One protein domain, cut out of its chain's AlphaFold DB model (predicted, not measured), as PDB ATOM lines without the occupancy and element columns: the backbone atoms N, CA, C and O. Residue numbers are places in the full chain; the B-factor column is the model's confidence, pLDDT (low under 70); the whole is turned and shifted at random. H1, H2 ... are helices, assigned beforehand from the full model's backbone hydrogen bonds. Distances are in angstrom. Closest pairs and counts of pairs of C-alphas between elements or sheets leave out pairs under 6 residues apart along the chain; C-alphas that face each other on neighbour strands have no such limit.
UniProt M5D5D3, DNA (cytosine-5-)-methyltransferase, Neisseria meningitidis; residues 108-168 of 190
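AT A GLANCE: This is residues 108 to 168 of the 190 residues of the protein "DNA (cytosine-5-)-methyltransferase" of Neisseria meningitidis (UniProt M5D5D3). This domain has little regular structure: one helix, H2, stands between two long loops, residues 112 to 135 folding back on themselves on one side of it and residues 145 to 168 winding on the other. H1 sticks out, with residues 108 to 113 standing free. The printed part has 61 residues with two named helices, H1 then H2, and no named strand; it is all helix by class, though these elements hold only 13 residues. The whole is loose and elongated, with a radius of gyration of the C-alphas of 13.7 A and spans of 40 by 25 by 17 A.

HOW THE PARTS SIT: H2, residues 136 to 144, and H1, residues 108 to 111, are apart. In H2, 4 of 5 O i to N i+4 pairs are within hydrogen-bond range; H1 is too short for such a pair, and its one O i to N i+3 pair is not within range.

IN THESE COORDINATES: H2 is 13.3 A long, from C-alpha 136 at (210.417, 162.729, 69.325) to C-alpha 144 at (209.129, 168.761, 57.514). H1, 5.5 A long, begins at C-alpha 108, (222.810, 182.602, 57.860).

THE WHOLE: The C-alphas farthest apart, of His 125 and Pro 157, are 40.2 A apart. The 24-residue link from H1 to H2 is long. The printed part has no cut, and no printed residue is under 70 in pLDDT.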
ATOM      1  N   GLY A 108     221.709 183.459  58.296       90.50
ATOM      2  CA  GLY A 108     222.810 182.602  57.860       90.50
ATOM      3  C   GLY A 108     224.175 183.267  58.015       90.50
ATOM      4  O   GLY A 108     225.085 182.641  58.546       90.50
ATOM      5  N   SER A 109     224.307 184.546  57.647       91.44
ATOM      6  CA  SER A 109     225.571 185.280  57.823       91.44
ATOM      7  C   SER A 109     226.003 185.382  59.290       91.44
ATOM      8  O   SER A 109     227.188 185.303  59.598       91.44
ATOM      9  N   ALA A 110     225.039 185.501  60.206       90.81
ATOM     10  CA  ALA A 110     225.321 185.738  61.613       90.81
ATOM     11  C   ALA A 110     225.622 184.465  62.406       90.81
ATOM     12  O   ALA A 110     226.442 184.505  63.316       90.81
ATOM     13  N   ILE A 111     224.947 183.353  62.097       88.56
ATOM     14  CA  ILE A 111     225.038 182.125  62.906       88.56
ATOM     15  C   ILE A 111     225.346 180.856  62.100       88.56
ATOM     16  O   ILE A 111     225.502 179.791  62.686       88.56
ATOM     17  N   GLY A 112     225.455 180.935  60.772       88.81
ATOM     18  CA  GLY A 112     225.670 179.764  59.913       88.81
ATOM     19  C   GLY A 112     227.049 179.111  60.042       88.81
ATOM     20  O   GLY A 112     227.216 177.977  59.614       88.81
ATOM     21  N   HIS A 113     228.024 179.801  60.638       89.94
ATOM     22  CA  HIS A 113     229.376 179.283  60.862       89.94
ATOM     23  C   HIS A 113     229.517 178.478  62.165       89.94
ATOM     24  O   HIS A 113     230.560 177.863  62.386       89.94
ATOM     25  N   PHE A 114     228.506 178.481  63.042       89.56
ATOM     26  CA  PHE A 114     228.562 177.716  64.285       89.56
ATOM     27  C   PHE A 114     228.355 176.213  64.037       89.56
ATOM     28  O   PHE A 114     227.605 175.834  63.133       89.56
ATOM     29  N   PRO A 115     228.966 175.336  64.861       89.50
ATOM     30  CA  PRO A 115     228.755 173.895  64.775       89.50
ATOM     31  C   PRO A 115     227.273 173.530  64.876       89.50
ATOM     32  O   PRO A 115     226.533 174.115  65.667       89.50
ATOM     33  N   LYS A 116     226.827 172.537  64.108       88.50
ATOM     34  CA  LYS A 116     225.455 172.028  64.230       88.50
ATOM     35  C   LYS A 116     225.313 171.251  65.539       88.50
ATOM     36  O   LYS A 116     226.240 170.551  65.932       88.50
ATOM     37  N   LEU A 117     224.151 171.373  66.173       86.38
ATOM     38  CA  LEU A 117     223.783 170.637  67.382       86.38
ATOM     39  C   LEU A 117     222.510 169.832  67.133       86.38
ATOM     40  O   LEU A 117     221.573 170.330  66.495       86.38
ATOM     41  N   ALA A 118     222.473 168.607  67.646       87.94
ATOM     42  CA  ALA A 118     221.254 167.830  67.802       87.94
ATOM     43  C   ALA A 118     220.493 168.242  69.074       87.94
ATOM     44  O   ALA A 118     220.896 169.126  69.828       87.94
ATOM     45  N   ALA A 119     219.323 167.642  69.294       87.19
ATOM     46  CA  ALA A 119     218.415 168.089  70.340       87.19
ATOM     47  C   ALA A 119     218.959 167.742  71.716       87.19
ATOM     48  O   ALA A 119     219.253 166.583  71.986       87.19
ATOM     49  N   GLY A 120     219.056 168.749  72.584       88.44
ATOM     50  CA  GLY A 120     219.652 168.594  73.908       88.44
ATOM     51  C   GLY A 120     221.183 168.578  73.916       88.44
ATOM     52  O   GLY A 120     221.753 168.402  74.987       88.44
ATOM     53  N   GLU A 121     221.848 168.764  72.772       91.25
ATOM     54  CA  GLU A 121     223.306 168.881  72.732       91.25
ATOM     55  C   GLU A 121     223.780 170.294  73.078       91.25
ATOM     56  O   GLU A 121     223.078 171.289  72.877       91.25
ATOM     57  N   SER A 122     225.021 170.378  73.544       92.62
ATOM     58  CA  SER A 122     225.734 171.623  73.821       92.62
ATOM     59  C   SER A 122     227.149 171.554  73.262       92.62
ATOM     60  O   SER A 122     227.775 170.494  73.313       92.62
ATOM     61  N   ASN A 123     227.691 172.677  72.795       89.38
ATOM     62  CA  ASN A 123     229.098 172.768  72.417       89.38
ATOM     63  C   ASN A 123     229.920 173.429  73.540       89.38
ATOM     64  O   ASN A 123     229.692 174.603  73.828       89.38
ATOM     65  N   PRO A 124     230.912 172.745  74.139       93.88
ATOM     66  CA  PRO A 124     231.695 173.308  75.242       93.88
ATOM     67  C   PRO A 124     232.685 174.400  74.802       93.88
ATOM     68  O   PRO A 124     233.194 175.141  75.638       93.88
ATOM     69  N   HIS A 125     232.971 174.511  73.502       94.94
ATOM     70  CA  HIS A 125     233.914 175.484  72.947       94.94
ATOM     71  C   HIS A 125     233.240 176.783  72.488       94.94
ATOM     72  O   HIS A 125     233.934 177.750  72.179       94.94
ATOM     73  N   VAL A 126     231.903 176.827  72.447       91.56
ATOM     74  CA  VAL A 126     231.140 178.023  72.076       91.56
ATOM     75  C   VAL A 126     230.184 178.373  73.211       91.56
ATOM     76  O   VAL A 126     229.253 177.632  73.512       91.56
ATOM     77  N   ALA A 127     230.408 179.525  73.842       92.44
ATOM     78  CA  ALA A 127     229.623 179.959  74.992       92.44
ATOM     79  C   ALA A 127     228.118 180.029  74.674       92.44
ATOM     80  O   ALA A 127     227.712 180.648  73.689       92.44
ATOM     81  N   ASN A 128     227.295 179.441  75.549       90.94
ATOM     82  CA  ASN A 128     225.832 179.375  75.430       90.94
ATOM     83  C   ASN A 128     225.323 178.713  74.133       90.94
ATOM     84  O   ASN A 128     224.182 178.950  73.726       90.94
ATOM     85  N   HIS A 129     226.151 177.907  73.462       91.25
ATOM     86  CA  HIS A 129     225.738 177.163  72.276       91.25
ATOM     87  C   HIS A 129     225.094 175.843  72.686       91.25
ATOM     88  O   HIS A 129     225.734 174.794  72.730       91.25
ATOM     89  N   GLU A 130     223.815 175.931  73.041       89.00
ATOM     90  CA  GLU A 130     223.015 174.830  73.572       89.00
ATOM     91  C   GLU A 130     221.708 174.705  72.785       89.00
ATOM     92  O   GLU A 130     220.977 175.679  72.575       89.00
ATOM     93  N   ALA A 131     221.395 173.492  72.341       88.56
ATOM     94  CA  ALA A 131     220.159 173.188  71.645       88.56
ATOM     95  C   ALA A 131     219.079 172.740  72.632       88.56
ATOM     96  O   ALA A 131     219.297 171.909  73.513       88.56
ATOM     97  N   MET A 132     217.858 173.243  72.446       86.44
ATOM     98  CA  MET A 132     216.735 172.806  73.267       86.44
ATOM     99  C   MET A 132     216.450 171.315  73.065       86.44
ATOM    100  O   MET A 132     216.409 170.820  71.937       86.44
ATOM    101  N   ASN A 133     216.174 170.616  74.167       87.25
ATOM    102  CA  ASN A 133     215.665 169.254  74.112       87.25
ATOM    103  C   ASN A 133     214.178 169.245  73.699       87.25
ATOM    104  O   ASN A 133     213.348 169.981  74.245       87.25
ATOM    105  N   HIS A 134     213.836 168.409  72.723       85.19
ATOM    106  CA  HIS A 134     212.495 168.302  72.154       85.19
ATOM    107  C   HIS A 134     212.027 166.846  72.163       85.19
ATOM    108  O   HIS A 134     212.823 165.924  72.021       85.19
ATOM    109  N   SER A 135     210.715 166.629  72.295       89.06
ATOM    110  CA  SER A 135     210.146 165.282  72.186       89.06
ATOM    111  C   SER A 135     210.298 164.727  70.768       89.06
ATOM    112  O   SER A 135     210.293 165.489  69.798       89.06
ATOM    113  N   ALA A 136     210.337 163.399  70.628       90.19
ATOM    114  CA  ALA A 136     210.417 162.729  69.325       90.19
ATOM    115  C   ALA A 136     209.320 163.204  68.353       90.19
ATOM    116  O   ALA A 136     209.600 163.541  67.208       90.19
ATOM    117  N   GLN A 137     208.086 163.357  68.848       88.88
ATOM    118  CA  GLN A 137     206.965 163.874  68.057       88.88
ATOM    119  C   GLN A 137     207.202 165.310  67.550       88.88
ATOM    120  O   GLN A 137     206.741 165.686  66.473       88.88
ATOM    121  N   MET A 138     207.868 166.155  68.342       86.56
ATOM    122  CA  MET A 138     208.204 167.516  67.923       86.56
ATOM    123  C   MET A 138     209.312 167.490  66.867       86.56
ATOM    124  O   MET A 138     209.183 168.179  65.858       86.56
ATOM    125  N   LEU A 139     210.347 166.667  67.061       87.88
ATOM    126  CA  LEU A 139     211.443 166.498  66.102       87.88
ATOM    127  C   LEU A 139     210.942 166.001  64.741       87.88
ATOM    128  O   LEU A 139     211.309 166.572  63.716       87.88
ATOM    129  N   GLU A 140     210.032 165.026  64.734       90.31
ATOM    130  CA  GLU A 140     209.378 164.523  63.521       90.31
ATOM    131  C   GLU A 140     208.657 165.648  62.763       90.31
ATOM    132  O   GLU A 140     208.886 165.865  61.577       90.31
ATOM    133  N   LYS A 141     207.838 166.443  63.461       89.25
ATOM    134  CA  LYS A 141     207.132 167.587  62.864       89.25
ATOM    135  C   LYS A 141     208.096 168.642  62.325       89.25
ATOM    136  O   LYS A 141     207.859 169.206  61.260       89.25
ATOM    137  N   MET A 142     209.166 168.938  63.058       85.62
ATOM    138  CA  MET A 142     210.157 169.939  62.663       85.62
ATOM    139  C   MET A 142     210.950 169.537  61.416       85.62
ATOM    140  O   MET A 142     211.352 170.418  60.652       85.62
ATOM    141  N   ALA A 143     211.157 168.237  61.194       89.31
ATOM    142  CA  ALA A 143     211.870 167.724  60.027       89.31
ATOM    143  C   ALA A 143     211.196 168.124  58.701       89.31
ATOM    144  O   ALA A 143     211.883 168.330  57.706       89.31
ATOM    145  N   PHE A 144     209.872 168.317  58.697       91.50
ATOM    146  CA  PHE A 144     209.129 168.761  57.514       91.50
ATOM    147  C   PHE A 144     209.221 170.268  57.244       91.50
ATOM    148  O   PHE A 144     209.007 170.701  56.113       91.50
ATOM    149  N   VAL A 145     209.510 171.085  58.261       90.06
ATOM    150  CA  VAL A 145     209.490 172.549  58.131       90.06
ATOM    151  C   VAL A 145     210.713 173.003  57.342       90.06
ATOM    152  O   VAL A 145     211.840 172.873  57.821       90.06
ATOM    153  N   LYS A 146     210.503 173.557  56.146       91.38
ATOM    154  CA  LYS A 146     211.583 173.962  55.227       91.38
ATOM    155  C   LYS A 146     212.238 175.268  55.680       91.38
ATOM    156  O   LYS A 146     211.733 175.948  56.566       91.38
ATOM    157  N   ASN A 147     213.365 175.656  55.081       89.12
ATOM    158  CA  ASN A 147     214.014 176.950  55.342       89.12
ATOM    159  C   ASN A 147     213.039 178.121  55.090       89.12
ATOM    160  O   ASN A 147     212.450 178.225  54.016       89.12
ATOM    161  N   GLY A 148     212.826 178.979  56.095       88.81
ATOM    162  CA  GLY A 148     211.800 180.035  56.055       88.81
ATOM    163  C   GLY A 148     210.348 179.538  56.064       88.81
ATOM    164  O   GLY A 148     209.426 180.335  55.881       88.81
ATOM    165  N   GLY A 149     210.164 178.236  56.246       89.62
ATOM    166  CA  GLY A 149     208.899 177.534  56.245       89.62
ATOM    167  C   GLY A 149     208.164 177.616  57.575       89.62
ATOM    168  O   GLY A 149     208.595 178.254  58.544       89.62
ATOM    169  N   ASN A 150     207.010 176.964  57.617       88.81
ATOM    170  CA  ASN A 150     206.147 176.963  58.790       88.81
ATOM    171  C   ASN A 150     205.333 175.666  58.898       88.81
ATOM    172  O   ASN A 150     205.506 174.729  58.127       88.81
ATOM    173  N   ARG A 151     204.406 175.624  59.859       87.88
ATOM    174  CA  ARG A 151     203.452 174.532  60.098       87.88
ATOM    175  C   ARG A 151     202.822 173.942  58.830       87.88
ATOM    176  O   ARG A 151     202.486 172.760  58.832       87.88
ATOM    177  N   ASN A 152     202.590 174.744  57.796       90.75
ATOM    178  CA  ASN A 152     201.938 174.285  56.573       90.75
ATOM    179  C   ASN A 152     202.799 173.299  55.773       90.75
ATOM    180  O   ASN A 152     202.238 172.509  55.023       90.75
ATOM    181  N   ASP A 153     204.113 173.271  55.999       92.19
ATOM    182  CA  ASP A 153     205.004 172.270  55.403       92.19
ATOM    183  C   ASP A 153     204.827 170.878  56.031       92.19
ATOM    184  O   ASP A 153     205.181 169.869  55.426       92.19
ATOM    185  N   ILE A 154     204.268 170.808  57.245       91.38
ATOM    186  CA  ILE A 154     204.000 169.550  57.943       91.38
ATOM    187  C   ILE A 154     202.797 168.865  57.278       91.38
ATOM    188  O   ILE A 154     201.755 169.529  57.128       91.38
ATOM    189  N   PRO A 155     202.889 167.557  56.944       94.12
ATOM    190  CA  PRO A 155     201.773 166.776  56.425       94.12
ATOM    191  C   PRO A 155     200.525 166.917  57.293       94.12
ATOM    192  O   PRO A 155     200.603 166.889  58.523       94.12
ATOM    193  N   GLU A 156     199.364 167.052  56.656       93.06
ATOM    194  CA  GLU A 156     198.094 167.307  57.341       93.06
ATOM    195  C   GLU A 156     197.765 166.307  58.470       93.06
ATOM    196  O   GLU A 156     197.383 166.777  59.546       93.06
ATOM    197  N   PRO A 157     198.014 164.984  58.329       92.88
ATOM    198  CA  PRO A 157     197.783 164.025  59.413       92.88
ATOM    199  C   PRO A 157     198.643 164.271  60.663       92.88
ATOM    200  O   PRO A 157     198.192 164.035  61.783       92.88
ATOM    201  N   LEU A 158     199.868 164.776  60.483       89.75
ATOM    202  CA  LEU A 158     200.833 165.046  61.558       89.75
ATOM    203  C   LEU A 158     200.743 166.484  62.081       89.75
ATOM    204  O   LEU A 158     201.370 166.845  63.086       89.75
ATOM    205  N   ARG A 159     199.968 167.336  61.409       89.12
ATOM    206  CA  ARG A 159     199.883 168.751  61.728       89.12
ATOM    207  C   ARG A 159     199.199 168.939  63.096       89.12
ATOM    208  O   ARG A 159     198.143 168.370  63.362       89.12
ATOM    209  N   PRO A 160     199.764 169.756  63.998       81.31
ATOM    210  CA  PRO A 160     199.253 169.932  65.362       81.31
ATOM    211  C   PRO A 160     197.816 170.472  65.378       81.31
ATOM    212  O   PRO A 160     197.580 171.604  64.987       81.31
ATOM    213  N   LYS A 161     196.825 169.725  65.862       81.44
ATOM    214  CA  LYS A 161     195.422 170.196  65.840       81.44
ATOM    215  C   LYS A 161     195.147 171.350  66.816       81.44
ATOM    216  O   LYS A 161     194.292 172.186  66.550       81.44
ATOM    217  N   THR A 162     195.919 171.441  67.898       79.12
ATOM    218  CA  THR A 162     195.788 172.456  68.956       79.12
ATOM    219  C   THR A 162     197.139 173.103  69.293       79.12
ATOM    220  O   THR A 162     198.205 172.609  68.915       79.12
ATOM    221  N   GLY A 163     197.104 174.231  70.010       73.06
ATOM    222  CA  GLY A 163     198.293 174.954  70.470       73.06
ATOM    223  C   GLY A 163     198.741 176.102  69.558       73.06
ATOM    224  O   GLY A 163     198.177 176.354  68.497       73.06
ATOM    225  N   ASP A 164     199.766 176.836  70.002       73.38
ATOM    226  CA  ASP A 164     200.289 177.991  69.262       73.38
ATOM    227  C   ASP A 164     200.933 177.549  67.942       73.38
ATOM    228  O   ASP A 164     201.987 176.911  67.922       73.38
ATOM    229  N   ILE A 165     200.295 177.917  66.832       71.38
ATOM    230  CA  ILE A 165     200.736 177.594  65.471       71.38
ATOM    231  C   ILE A 165     202.139 178.128  65.164       71.38
ATOM    232  O   ILE A 165     202.842 177.563  64.330       71.38
ATOM    233  N   ARG A 166     202.575 179.176  65.877       70.81
ATOM    234  CA  ARG A 166     203.886 179.813  65.701       70.81
ATOM    235  C   ARG A 166     205.043 178.976  66.245       70.81
ATOM    236  O   ARG A 166     206.188 179.367  66.073       70.81
ATOM    237  N   LYS A 167     204.765 177.840  66.896       74.38
ATOM    238  CA  LYS A 167     205.792 176.900  67.374       74.38
ATOM    239  C   LYS A 167     206.521 176.174  66.241       74.38
ATOM    240  O   LYS A 167     207.620 175.687  66.457       74.38
ATOM    241  N   TYR A 168     205.912 176.093  65.061       82.56
ATOM    242  CA  TYR A 168     206.435 175.345  63.922       82.56
ATOM    243  C   TYR A 168     206.840 176.339  62.846       82.56
ATOM    244  O   TYR A 168     206.079 176.628  61.925       82.56
TER     245      TYR A 168